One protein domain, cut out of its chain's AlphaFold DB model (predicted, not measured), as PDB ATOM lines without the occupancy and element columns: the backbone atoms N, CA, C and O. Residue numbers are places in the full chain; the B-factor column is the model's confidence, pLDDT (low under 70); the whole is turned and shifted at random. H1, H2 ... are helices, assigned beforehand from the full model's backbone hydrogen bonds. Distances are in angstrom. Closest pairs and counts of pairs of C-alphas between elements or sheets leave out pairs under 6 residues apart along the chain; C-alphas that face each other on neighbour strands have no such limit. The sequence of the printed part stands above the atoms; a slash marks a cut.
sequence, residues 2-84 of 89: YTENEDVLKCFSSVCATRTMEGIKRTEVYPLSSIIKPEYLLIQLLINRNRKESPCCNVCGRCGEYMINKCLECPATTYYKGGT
ATOM      1  N   TYR A   2      -6.014  22.132 -38.180       80.06
ATOM      2  CA  TYR A   2      -6.664  22.471 -39.447       80.06
ATOM      3  C   TYR A   2      -6.822  23.988 -39.560       80.06
ATOM      4  O   TYR A   2      -7.180  24.640 -38.580       80.06
ATOM      5  N   THR A   3      -6.552  24.520 -40.745       85.06
ATOM      6  CA  THR A   3      -6.784  25.915 -41.124       85.06
ATOM      7  C   THR A   3      -7.496  25.913 -42.465       85.06
ATOM      8  O   THR A   3      -7.210  25.077 -43.320       85.06
ATOM      9  N   GLU A   4      -8.428  26.834 -42.653       85.19
ATOM     10  CA  GLU A   4      -9.327  26.850 -43.806       85.19
ATOM     11  C   GLU A   4      -8.607  27.255 -45.096       85.19
ATOM     12  O   GLU A   4      -8.958  26.780 -46.172       85.19
ATOM     13  N   ASN A   5      -7.601  28.126 -44.988       88.25
ATOM     14  CA  ASN A   5      -6.758  28.578 -46.090       88.25
ATOM     15  C   ASN A   5      -5.363  29.004 -45.581       88.25
ATOM     16  O   ASN A   5      -5.095  29.021 -44.374       88.25
ATOM     17  N   GLU A   6      -4.469  29.341 -46.512       89.25
ATOM     18  CA  GLU A   6      -3.095  29.764 -46.203       89.25
ATOM     19  C   GLU A   6      -3.028  31.096 -45.447       89.25
ATOM     20  O   GLU A   6      -2.172  31.265 -44.579       89.25
ATOM     21  N   ASP A   7      -3.947  32.027 -45.711       91.75
ATOM     22  CA  ASP A   7      -3.988  33.306 -44.999       91.75
ATOM     23  C   ASP A   7      -4.302  33.108 -43.508       91.75
ATOM     24  O   ASP A   7      -3.632  33.678 -42.641       91.75
ATOM     25  N   VAL A   8      -5.260  32.231 -43.183       90.81
ATOM     26  CA  VAL A   8      -5.570  31.844 -41.803       90.81
ATOM     27  C   VAL A   8      -4.388  31.110 -41.172       90.81
ATOM     28  O   VAL A   8      -4.050  31.398 -40.022       90.81
ATOM     29  N   LEU A   9      -3.703  30.227 -41.910       90.69
ATOM     30  CA  LEU A   9      -2.481  29.565 -41.435       90.69
ATOM     31  C   LEU A   9      -1.390  30.575 -41.072       90.69
ATOM     32  O   LEU A   9      -0.761  30.474 -40.012       90.69
ATOM     33  N   LYS A  10      -1.186  31.581 -41.923       90.12
ATOM     34  CA  LYS A  10      -0.232  32.662 -41.684       90.12
ATOM     35  C   LYS A  10      -0.622  33.475 -40.454       90.12
ATOM     36  O   LYS A  10       0.219  33.700 -39.585       90.12
ATOM     37  N   CYS A  11      -1.890  33.862 -40.324       89.88
ATOM     38  CA  CYS A  11      -2.380  34.587 -39.150       89.88
ATOM     39  C   CYS A  11      -2.167  33.782 -37.859       89.88
ATOM     40  O   CYS A  11      -1.624  34.302 -36.884       89.88
ATOM     41  N   PHE A  12      -2.540  32.502 -37.874       89.12
ATOM     42  CA  PHE A  12      -2.438  31.596 -36.733       89.12
ATOM     43  C   PHE A  12      -0.996  31.376 -36.250       89.12
ATOM     44  O   PHE A  12      -0.772  31.204 -35.052       89.12
ATOM     45  N   SER A  13      -0.034  31.357 -37.176       89.25
ATOM     46  CA  SER A  13       1.376  31.066 -36.893       89.25
ATOM     47  C   SER A  13       2.224  32.305 -36.595       89.25
ATOM     48  O   SER A  13       3.212  32.204 -35.870       89.25
ATOM     49  N   SER A  14       1.858  33.472 -37.135       87.75
ATOM     50  CA  SER A  14       2.701  34.677 -37.070       87.75
ATOM     51  C   SER A  14       2.084  35.865 -36.334       87.75
ATOM     52  O   SER A  14       2.830  36.716 -35.854       87.75
ATOM     53  N   VAL A  15       0.755  35.926 -36.206       87.81
ATOM     54  CA  VAL A  15       0.051  37.091 -35.640       87.81
ATOM     55  C   VAL A  15      -0.633  36.765 -34.316       87.81
ATOM     56  O   VAL A  15      -0.501  37.524 -33.361       87.81
ATOM     57  N   CYS A  16      -1.363  35.652 -34.232       87.38
ATOM     58  CA  CYS A  16      -2.166  35.298 -33.059       87.38
ATOM     59  C   CYS A  16      -1.875  33.871 -32.563       87.38
ATOM     60  O   CYS A  16      -0.897  33.250 -32.974       87.38
ATOM     61  N   ALA A  17      -2.717  33.366 -31.652       85.56
ATOM     62  CA  ALA A  17      -2.731  31.985 -31.166       85.56
ATOM     63  C   ALA A  17      -1.342  31.432 -30.806       85.56
ATOM     64  O   ALA A  17      -0.814  31.792 -29.757       85.56
ATOM     65  N   THR A  18      -0.735  30.593 -31.655       84.69
ATOM     66  CA  THR A  18       0.559  29.958 -31.339       84.69
ATOM     67  C   THR A  18       1.686  30.950 -31.096       84.69
ATOM     68  O   THR A  18       2.566  30.675 -30.285       84.69
ATOM     69  N   ARG A  19       1.650  32.128 -31.730       82.94
ATOM     70  CA  ARG A  19       2.671  33.163 -31.530       82.94
ATOM     71  C   ARG A  19       2.573  33.858 -30.173       82.94
ATOM     72  O   ARG A  19       3.597  34.312 -29.656       82.94
ATOM     73  N   THR A  20       1.355  34.009 -29.658       82.50
ATOM     74  CA  THR A  20       1.044  34.847 -28.488       82.50
ATOM     75  C   THR A  20       0.726  34.036 -27.237       82.50
ATOM     76  O   THR A  20       0.559  34.617 -26.171       82.50
ATOM     77  N   MET A  21       0.611  32.713 -27.352       83.44
ATOM     78  CA  MET A  21       0.360  31.830 -26.218       83.44
ATOM     79  C   MET A  21       1.554  31.801 -25.264       83.44
ATOM     80  O   MET A  21       2.695  31.559 -25.661       83.44
ATOM     81  N   GLU A  22       1.262  32.013 -23.986       86.94
ATOM     82  CA  GLU A  22       2.249  31.940 -22.918       86.94
ATOM     83  C   GLU A  22       2.903  30.549 -22.868       86.94
ATOM     84  O   GLU A  22       2.253  29.521 -23.063       86.94
ATOM     85  N   GLY A  23       4.218  30.518 -22.652       88.75
ATOM     86  CA  GLY A  23       5.004  29.283 -22.596       88.75
ATOM     87  C   GLY A  23       5.466  28.735 -23.952       88.75
ATOM     88  O   GLY A  23       6.404  27.935 -23.981       88.75
ATOM     89  N   ILE A  24       4.910  29.190 -25.082       86.06
ATOM     90  CA  ILE A  24       5.363  28.763 -26.415       86.06
ATOM     91  C   ILE A  24       6.563  29.608 -26.860       86.06
ATOM     92  O   ILE A  24       6.434  30.776 -27.216       86.06
ATOM     93  N   LYS A  25       7.757  29.000 -26.869       86.69
ATOM     94  CA  LYS A  25       9.003  29.656 -27.322       86.69
ATOM     95  C   LYS A  25       9.275  29.493 -28.816       86.69
ATOM     96  O   LYS A  25       9.906  30.354 -29.423       86.69
ATOM     97  N   ARG A  26       8.842  28.375 -29.400       88.31
ATOM     98  CA  ARG A  26       9.074  28.018 -30.803       88.31
ATOM     99  C   ARG A  26       7.873  27.239 -31.319       88.31
ATOM    100  O   ARG A  26       7.399  26.332 -30.641       88.31
ATOM    101  N   THR A  27       7.422  27.597 -32.514       86.06
ATOM    102  CA  THR A  27       6.367  26.891 -33.245       86.06
ATOM    103  C   THR A  27       6.917  26.511 -34.607       86.06
ATOM    104  O   THR A  27       7.493  27.353 -35.293       86.06
ATOM    105  N   GLU A  28       6.737  25.254 -34.992       89.56
ATOM    106  CA  GLU A  28       7.067  24.759 -36.325       89.56
ATOM    107  C   GLU A  28       5.779  24.336 -37.016       89.56
ATOM    108  O   GLU A  28       4.922  23.679 -36.423       89.56
ATOM    109  N   VAL A  29       5.623  24.765 -38.265       87.56
ATOM    110  CA  VAL A  29       4.419  24.525 -39.053       87.56
ATOM    111  C   VAL A  29       4.802  23.668 -40.246       87.56
ATOM    112  O   VAL A  29       5.591  24.087 -41.087       87.56
ATOM    113  N   TYR A  30       4.211  22.478 -40.320       89.31
ATOM    114  CA  TYR A  30       4.358  21.555 -41.440       89.31
ATOM    115  C   TYR A  30       3.040  21.535 -42.225       89.31
ATOM    116  O   TYR A  30       2.102  20.849 -41.804       89.31
ATOM    117  N   PRO A  31       2.908  22.327 -43.307       85.38
ATOM    118  CA  PRO A  31       1.698  22.320 -44.115       85.38
ATOM    119  C   PRO A  31       1.556  20.966 -44.818       85.38
ATOM    120  O   PRO A  31       2.511  20.444 -45.392       85.38
ATOM    121  N   LEU A  32       0.353  20.396 -44.764       85.75
ATOM    122  CA  LEU A  32       0.008  19.175 -45.486       85.75
ATOM    123  C   LEU A  32      -0.728  19.542 -46.774       85.75
ATOM    124  O   LEU A  32      -1.645  20.360 -46.749       85.75
ATOM    125  N   SER A  33      -0.351  18.912 -47.886       78.81
ATOM    126  CA  SER A  33      -0.858  19.247 -49.224       78.81
ATOM    127  C   SER A  33      -2.325  18.870 -49.438       78.81
ATOM    128  O   SER A  33      -3.003  19.462 -50.271       78.81
ATOM    129  N   SER A  34      -2.821  17.855 -48.725       76.81
ATOM    130  CA  SER A  34      -4.212  17.421 -48.825       76.81
ATOM    131  C   SER A  34      -4.693  16.805 -47.517       76.81
ATOM    132  O   SER A  34      -3.935  16.175 -46.778       76.81
ATOM    133  N   ILE A  35      -5.977  17.002 -47.232       74.38
ATOM    134  CA  ILE A  35      -6.654  16.367 -46.107       74.38
ATOM    135  C   ILE A  35      -7.310  15.108 -46.646       74.38
ATOM    136  O   ILE A  35      -8.241  15.176 -47.447       74.38
ATOM    137  N   ILE A  36      -6.831  13.955 -46.191       78.38
ATOM    138  CA  ILE A  36      -7.490  12.683 -46.467       78.38
ATOM    139  C   ILE A  36      -8.747  12.658 -45.604       78.38
ATOM    140  O   ILE A  36      -8.662  12.528 -44.384       78.38
ATOM    141  N   LYS A  37      -9.917  12.827 -46.229       73.56
ATOM    142  CA  LYS A  37     -11.194  12.623 -45.548       73.56
ATOM    143  C   LYS A  37     -11.469  11.115 -45.522       73.56
ATOM    144  O   LYS A  37     -11.721  10.549 -46.584       73.56
ATOM    145  N   PRO A  38     -11.390  10.454 -44.358       81.12
ATOM    146  CA  PRO A  38     -11.618   9.017 -44.275       81.12
ATOM    147  C   PRO A  38     -13.057   8.678 -44.676       81.12
ATOM    148  O   PRO A  38     -14.004   9.295 -44.192       81.12
ATOM    149  N   GLU A  39     -13.218   7.682 -45.545       82.88
ATOM    150  CA  GLU A  39     -14.529   7.243 -46.047       82.88
ATOM    151  C   GLU A  39     -15.390   6.619 -44.936       82.88
ATOM    152  O   GLU A  39     -16.589   6.866 -44.851       82.88
ATOM    153  N   TYR A  40     -14.752   5.880 -44.025       88.38
ATOM    154  CA  TYR A  40     -15.423   5.123 -42.961       88.38
ATOM    155  C   TYR A  40     -15.464   5.845 -41.611       88.38
ATOM    156  O   TYR A  40     -16.018   5.319 -40.648       88.38
ATOM    157  N   LEU A  41     -14.879   7.043 -41.516       81.69
ATOM    158  CA  LEU A  41     -14.891   7.832 -40.289       81.69
ATOM    159  C   LEU A  41     -15.608   9.156 -40.551       81.69
ATOM    160  O   LEU A  41     -15.062  10.099 -41.122       81.69
ATOM    161  N   LEU A  42     -16.862   9.215 -40.104       76.19
ATOM    162  CA  LEU A  42     -17.705  10.406 -40.156       76.19
ATOM    163  C   LEU A  42     -17.197  11.458 -39.158       76.19
ATOM    164  O   LEU A  42     -17.749  11.638 -38.076       76.19
ATOM    165  N   ILE A  43     -16.130  12.168 -39.524       73.31
ATOM    166  CA  ILE A  43     -15.644  13.317 -38.759       73.31
ATOM    167  C   ILE A  43     -16.546  14.512 -39.077       73.31
ATOM    168  O   ILE A  43     -16.432  15.137 -40.134       73.31
ATOM    169  N   GLN A  44     -17.447  14.838 -38.152       70.38
ATOM    170  CA  GLN A  44     -18.170  16.105 -38.167       70.38
ATOM    171  C   GLN A  44     -17.369  17.145 -37.384       70.38
ATOM    172  O   GLN A  44     -17.152  17.009 -36.181       70.38
ATOM    173  N   LEU A  45     -16.933  18.202 -38.067       69.19
ATOM    174  CA  LEU A  45     -16.343  19.364 -37.410       69.19
ATOM    175  C   LEU A  45     -17.472  20.166 -36.754       69.19
ATOM    176  O   LEU A  45     -18.108  21.004 -37.390       69.19
ATOM    177  N   LEU A  46     -17.754  19.873 -35.484       65.19
ATOM    178  CA  LEU A  46     -18.718  20.627 -34.687       65.19
ATOM    179  C   LEU A  46     -18.123  21.997 -34.342       65.19
ATOM    180  O   LEU A  46     -17.371  22.148 -33.379       65.19
ATOM    181  N   ILE A  47     -18.447  23.007 -35.147       69.50
ATOM    182  CA  ILE A  47     -18.031  24.390 -34.894       69.50
ATOM    183  C   ILE A  47     -19.005  25.001 -33.884       69.50
ATOM    184  O   ILE A  47     -20.085  25.469 -34.243       69.50
ATOM    185  N   ASN A  48     -18.629  24.987 -32.607       69.38
ATOM    186  CA  ASN A  48     -19.419  25.597 -31.543       69.38
ATOM    187  C   ASN A  48     -19.064  27.093 -31.401       69.38
ATOM    188  O   ASN A  48     -18.043  27.443 -30.806       69.38
ATOM    189  N   ARG A  49     -19.905  27.972 -31.966       78.62
ATOM    190  CA  ARG A  49     -19.691  29.435 -32.061       78.62
ATOM    191  C   ARG A  49     -20.247  30.208 -30.861       78.62
ATOM    192  O   ARG A  49     -20.865  31.253 -31.029       78.62
ATOM    193  N   ASN A  50     -20.068  29.697 -29.648       78.81
ATOM    194  CA  ASN A  50     -20.750  30.256 -28.474       78.81
ATOM    195  C   ASN A  50     -19.943  31.314 -27.709       78.81
ATOM    196  O   ASN A  50     -20.456  31.883 -26.744       78.81
ATOM    197  N   ARG A  51     -18.688  31.594 -28.088       80.94
ATOM    198  CA  ARG A  51     -17.854  32.571 -27.368       80.94
ATOM    199  C   ARG A  51     -17.877  33.938 -28.050       80.94
ATOM    200  O   ARG A  51     -17.877  34.041 -29.269       80.94
ATOM    201  N   LYS A  52     -17.859  35.008 -27.254       79.75
ATOM    202  CA  LYS A  52     -17.608  36.371 -27.762       79.75
ATOM    203  C   LYS A  52     -16.114  36.668 -27.877       79.75
ATOM    204  O   LYS A  52     -15.710  37.454 -28.724       79.75
ATOM    205  N   GLU A  53     -15.312  36.024 -27.034       79.31
ATOM    206  CA  GLU A  53     -13.861  36.178 -26.987       79.31
ATOM    207  C   GLU A  53     -13.161  34.935 -27.531       79.31
ATOM    208  O   GLU A  53     -13.619  33.800 -27.348       79.31
ATOM    209  N   SER A  54     -12.044  35.159 -28.221       82.88
ATOM    210  CA  SER A  54     -11.241  34.073 -28.770       82.88
ATOM    211  C   SER A  54     -10.505  33.312 -27.654       82.88
ATOM    212  O   SER A  54     -10.125  33.901 -26.641       82.88
ATOM    213  N   PRO A  55     -10.248  32.002 -27.823       81.44
ATOM    214  CA  PRO A  55      -9.546  31.199 -26.816       81.44
ATOM    215  C   PRO A  55      -8.073  31.593 -26.647       81.44
ATOM    216  O   PRO A  55      -7.461  31.228 -25.654       81.44
ATOM    217  N   CYS A  56      -7.499  32.326 -27.606       80.44
ATOM    218  CA  CYS A  56      -6.141  32.854 -27.513       80.44
ATOM    219  C   CYS A  56      -6.077  34.246 -26.867       80.44
ATOM    220  O   CYS A  56      -5.042  34.902 -26.964       80.44
ATOM    221  N   CYS A  57      -7.180  34.707 -26.260       77.94
ATOM    222  CA  CYS A  57      -7.321  36.001 -25.585       77.94
ATOM    223  C   CYS A  57      -7.080  37.231 -26.480       77.94
ATOM    224  O   CYS A  57      -6.998  38.353 -25.987       77.94
ATOM    225  N   ASN A  58      -7.001  37.049 -27.801       79.12
ATOM    226  CA  ASN A  58      -6.918  38.152 -28.752       79.12
ATOM    227  C   ASN A  58      -8.314  38.638 -29.153       79.12
ATOM    228  O   ASN A  58      -9.254  37.853 -29.305       79.12
ATOM    229  N   VAL A  59      -8.438  39.938 -29.408       82.81
ATOM    230  CA  VAL A  59      -9.672  40.545 -29.922       82.81
ATOM    231  C   VAL A  59      -9.565  40.661 -31.440       82.81
ATOM    232  O   VAL A  59      -8.996  41.622 -31.958       82.81
ATOM    233  N   CYS A  60     -10.109  39.682 -32.168       83.06
ATOM    234  CA  CYS A  60     -10.020  39.632 -33.632       83.06
ATOM    235  C   CYS A  60     -10.640  40.860 -34.319       83.06
ATOM    236  O   CYS A  60     -10.088  41.322 -35.310       83.06
ATOM    237  N   GLY A  61     -11.677  41.476 -33.741       80.31
ATOM    238  CA  GLY A  61     -12.244  42.736 -34.245       80.31
ATOM    239  C   GLY A  61     -11.274  43.932 -34.260       80.31
ATOM    240  O   GLY A  61     -11.543  44.918 -34.934       80.31
ATOM    241  N   ARG A  62     -10.137  43.857 -33.552       84.94
ATOM    242  CA  ARG A  62      -9.052  44.859 -33.602       84.94
ATOM    243  C   ARG A  62      -7.826  44.372 -34.384       84.94
ATOM    244  O   ARG A  62      -6.826  45.079 -34.460       84.94
ATOM    245  N   CYS A  63      -7.868  43.162 -34.934       86.62
ATOM    246  CA  CYS A  63      -6.757  42.582 -35.674       86.62
ATOM    247  C   CYS A  63      -6.725  43.138 -37.103       86.62
ATOM    248  O   CYS A  63      -7.713  43.042 -37.831       86.62
ATOM    249  N   GLY A  64      -5.571  43.664 -37.526       88.50
ATOM    250  CA  GLY A  64      -5.385  44.197 -38.879       88.50
ATOM    251  C   GLY A  64      -5.714  43.175 -39.972       88.50
ATOM    252  O   GLY A  64      -6.431  43.506 -40.909       88.50
ATOM    253  N   GLU A  65      -5.293  41.917 -39.802       89.38
ATOM    254  CA  GLU A  65      -5.541  40.835 -40.770       89.38
ATOM    255  C   GLU A  65      -7.031  40.478 -40.908       89.38
ATOM    256  O   GLU A  65      -7.500  40.133 -41.993       89.38
ATOM    257  N   TYR A  66      -7.803  40.586 -39.822       90.00
ATOM    258  CA  TYR A  66      -9.253  40.385 -39.871       90.00
ATOM    259  C   TYR A  66      -9.965  41.548 -40.570       90.00
ATOM    260  O   TYR A  66     -10.861  41.327 -41.386       90.00
ATOM    261  N   MET A  67      -9.537  42.784 -40.291       89.88
ATOM    262  CA  MET A  67     -10.092  44.002 -40.894       89.88
ATOM    263  C   MET A  67      -9.902  44.034 -42.418       89.88
ATOM    264  O   MET A  67     -10.785  44.496 -43.134       89.88
ATOM    265  N   ILE A  68      -8.789  43.489 -42.921       93.31
ATOM    266  CA  ILE A  68      -8.514  43.360 -44.364       93.31
ATOM    267  C   ILE A  68      -9.040  42.049 -44.979       93.31
ATOM    268  O   ILE A  68      -8.683  41.722 -46.107       93.31
ATOM    269  N   ASN A  69      -9.886  41.300 -44.261       89.50
ATOM    270  CA  ASN A  69     -10.501  40.035 -44.689       89.50
ATOM    271  C   ASN A  69      -9.525  38.898 -45.059       89.50
ATOM    272  O   ASN A  69      -9.904  37.985 -45.788       89.50
ATOM    273  N   LYS A  70      -8.295  38.900 -44.531       90.56
ATOM    274  CA  LYS A  70      -7.353  37.772 -44.678       90.56
ATOM    275  C   LYS A  70      -7.562  36.685 -43.628       90.56
ATOM    276  O   LYS A  70      -7.258  35.522 -43.856       90.56
ATOM    277  N   CYS A  71      -8.118  37.042 -42.474       90.62
ATOM    278  CA  CYS A  71      -8.473  36.085 -41.435       90.62
ATOM    279  C   CYS A  71      -9.992  35.902 -41.353       90.62
ATOM    280  O   CYS A  71     -10.749  36.872 -41.396       90.62
ATOM    281  N   LEU A  72     -10.429  34.655 -41.161       89.50
ATOM    282  CA  LEU A  72     -11.834  34.298 -40.939       89.50
ATOM    283  C   LEU A  72     -12.255  34.401 -39.466       89.50
ATOM    284  O   LEU A  72     -13.400  34.085 -39.161       89.50
ATOM    285  N   GLU A  73     -11.354  34.869 -38.590       88.31
ATOM    286  CA  GLU A  73     -11.482  34.890 -37.125       88.31
ATOM    287  C   GLU A  73     -11.441  33.487 -36.484       88.31
ATOM    288  O   GLU A  73     -11.202  32.491 -37.164       88.31
ATOM    289  N   CYS A  74     -11.531  33.379 -35.155       86.81
ATOM    290  CA  CYS A  74     -11.436  32.097 -34.462       86.81
ATOM    291  C   CYS A  74     -12.763  31.322 -34.525       86.81
ATOM    292  O   CYS A  74     -13.789  31.879 -34.129       86.81
ATOM    293  N   PRO A  75     -12.755  30.016 -34.859       85.38
ATOM    294  CA  PRO A  75     -13.972  29.205 -35.014       85.38
ATOM    295  C   PRO A  75     -14.805  29.060 -33.732       85.38
ATOM    296  O   PRO A  75     -15.994  28.765 -33.795       85.38
ATOM    297  N   ALA A  76     -14.202  29.292 -32.564       84.56
ATOM    298  CA  ALA A  76     -14.899  29.298 -31.279       84.56
ATOM    299  C   ALA A  76     -15.796  30.535 -31.068       84.56
ATOM    300  O   ALA A  76     -16.573  30.566 -30.110       84.56
ATOM    301  N   THR A  77     -15.662  31.563 -31.912       86.94
ATOM    302  CA  THR A  77     -16.330  32.855 -31.724       86.94
ATOM    303  C   THR A  77     -17.563  33.032 -32.607       86.94
ATOM    304  O   THR A  77     -17.654  32.460 -33.693       86.94
ATOM    305  N   THR A  78     -18.501  33.873 -32.166       84.38
ATOM    306  CA  THR A  78     -19.706  34.241 -32.935       84.38
ATOM    307  C   THR A  78     -19.404  34.985 -34.236       84.38
ATOM    308  O   THR A  78     -20.225  34.978 -35.147       84.38
ATOM    309  N   TYR A  79     -18.248  35.639 -34.324       84.94
ATOM    310  CA  TYR A  79     -17.868  36.510 -35.439       84.94
ATOM    311  C   TYR A  79     -17.062  35.784 -36.533       84.94
ATOM    312  O   TYR A  79     -16.701  36.376 -37.551       84.94
ATOM    313  N   TYR A  80     -16.821  34.483 -36.347       86.69
ATOM    314  CA  TYR A  80     -16.159  33.621 -37.316       86.69
ATOM    315  C   TYR A  80     -16.889  33.600 -38.667       86.69
ATOM    316  O   TYR A  80     -18.050  33.193 -38.767       86.69
ATOM    317  N   LYS A  81     -16.174  34.003 -39.720       85.88
ATOM    318  CA  LYS A  81     -16.670  34.121 -41.102       85.88
ATOM    319  C   LYS A  81     -16.506  32.835 -41.916       85.88
ATOM    320  O   LYS A  81     -16.991  32.764 -43.041       85.88
ATOM    321  N   GLY A  82     -15.795  31.841 -41.384       79.12
ATOM    322  CA  GLY A  82     -15.541  30.586 -42.083       79.12
ATOM    323  C   GLY A  82     -16.696  29.586 -41.998       79.12
ATOM    324  O   GLY A  82     -17.646  29.733 -41.223       79.12
ATOM    325  N   GLY A  83     -16.586  28.534 -42.805       70.25
ATOM    326  CA  GLY A  83     -17.613  27.512 -42.974       70.25
ATOM    327  C   GLY A  83     -18.696  27.955 -43.953       70.25
ATOM    328  O   GLY A  83     -19.380  28.956 -43.748       70.25
ATOM    329  N   THR A  84     -18.871  27.186 -45.023       45.81
ATOM    330  CA  THR A  84     -20.049  27.296 -45.874       45.81
ATOM    331  C   THR A  84     -21.298  27.106 -45.017       45.81
ATOM    332  O   THR A  84     -21.513  26.073 -44.384       45.81
TER     333      THR A  84
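Overview. This is residues 2 to 84 of the 89 residues of an uncharacterized protein of Thermoprotei archaeon (UniProt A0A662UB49). Little regular structure is here: a body of loops with two short helices, H1 and then H2, close to each other, from which residues 36 to 44 stick out as the tip of a long loop. The printed part has 83 residues, 13 of them in named elements, all helix, with no named strand. It is only just compact, close to loose, with a radius of gyration of the C-alphas of 13.8 A and spans of 40 by 30 by 25 A.

Arrangement. Look first at H1, residues 6 to 14, then at H2, residues 64 to 67: they are close but not clearly touching, their closest C-alphas, of Cys 11 and Glu 65, 7.2 A apart. In H1 every O i to N i+4 pair is within hydrogen-bond range; H2 is too short for such a pair.

Along the chain. Find C-alpha 6 at (-3.095, 29.764, -46.203); from there H1 runs 11.9 A to C-alpha 14. H2 runs 5.1 A, ending at C-alpha 67 at (-10.092, 44.002, -40.894).

Size, cuts and confidence. The printed part has no cut. The link from H1 to H2, 49 residues, is long. Residues 45 to 48 and 84 have pLDDT under 70.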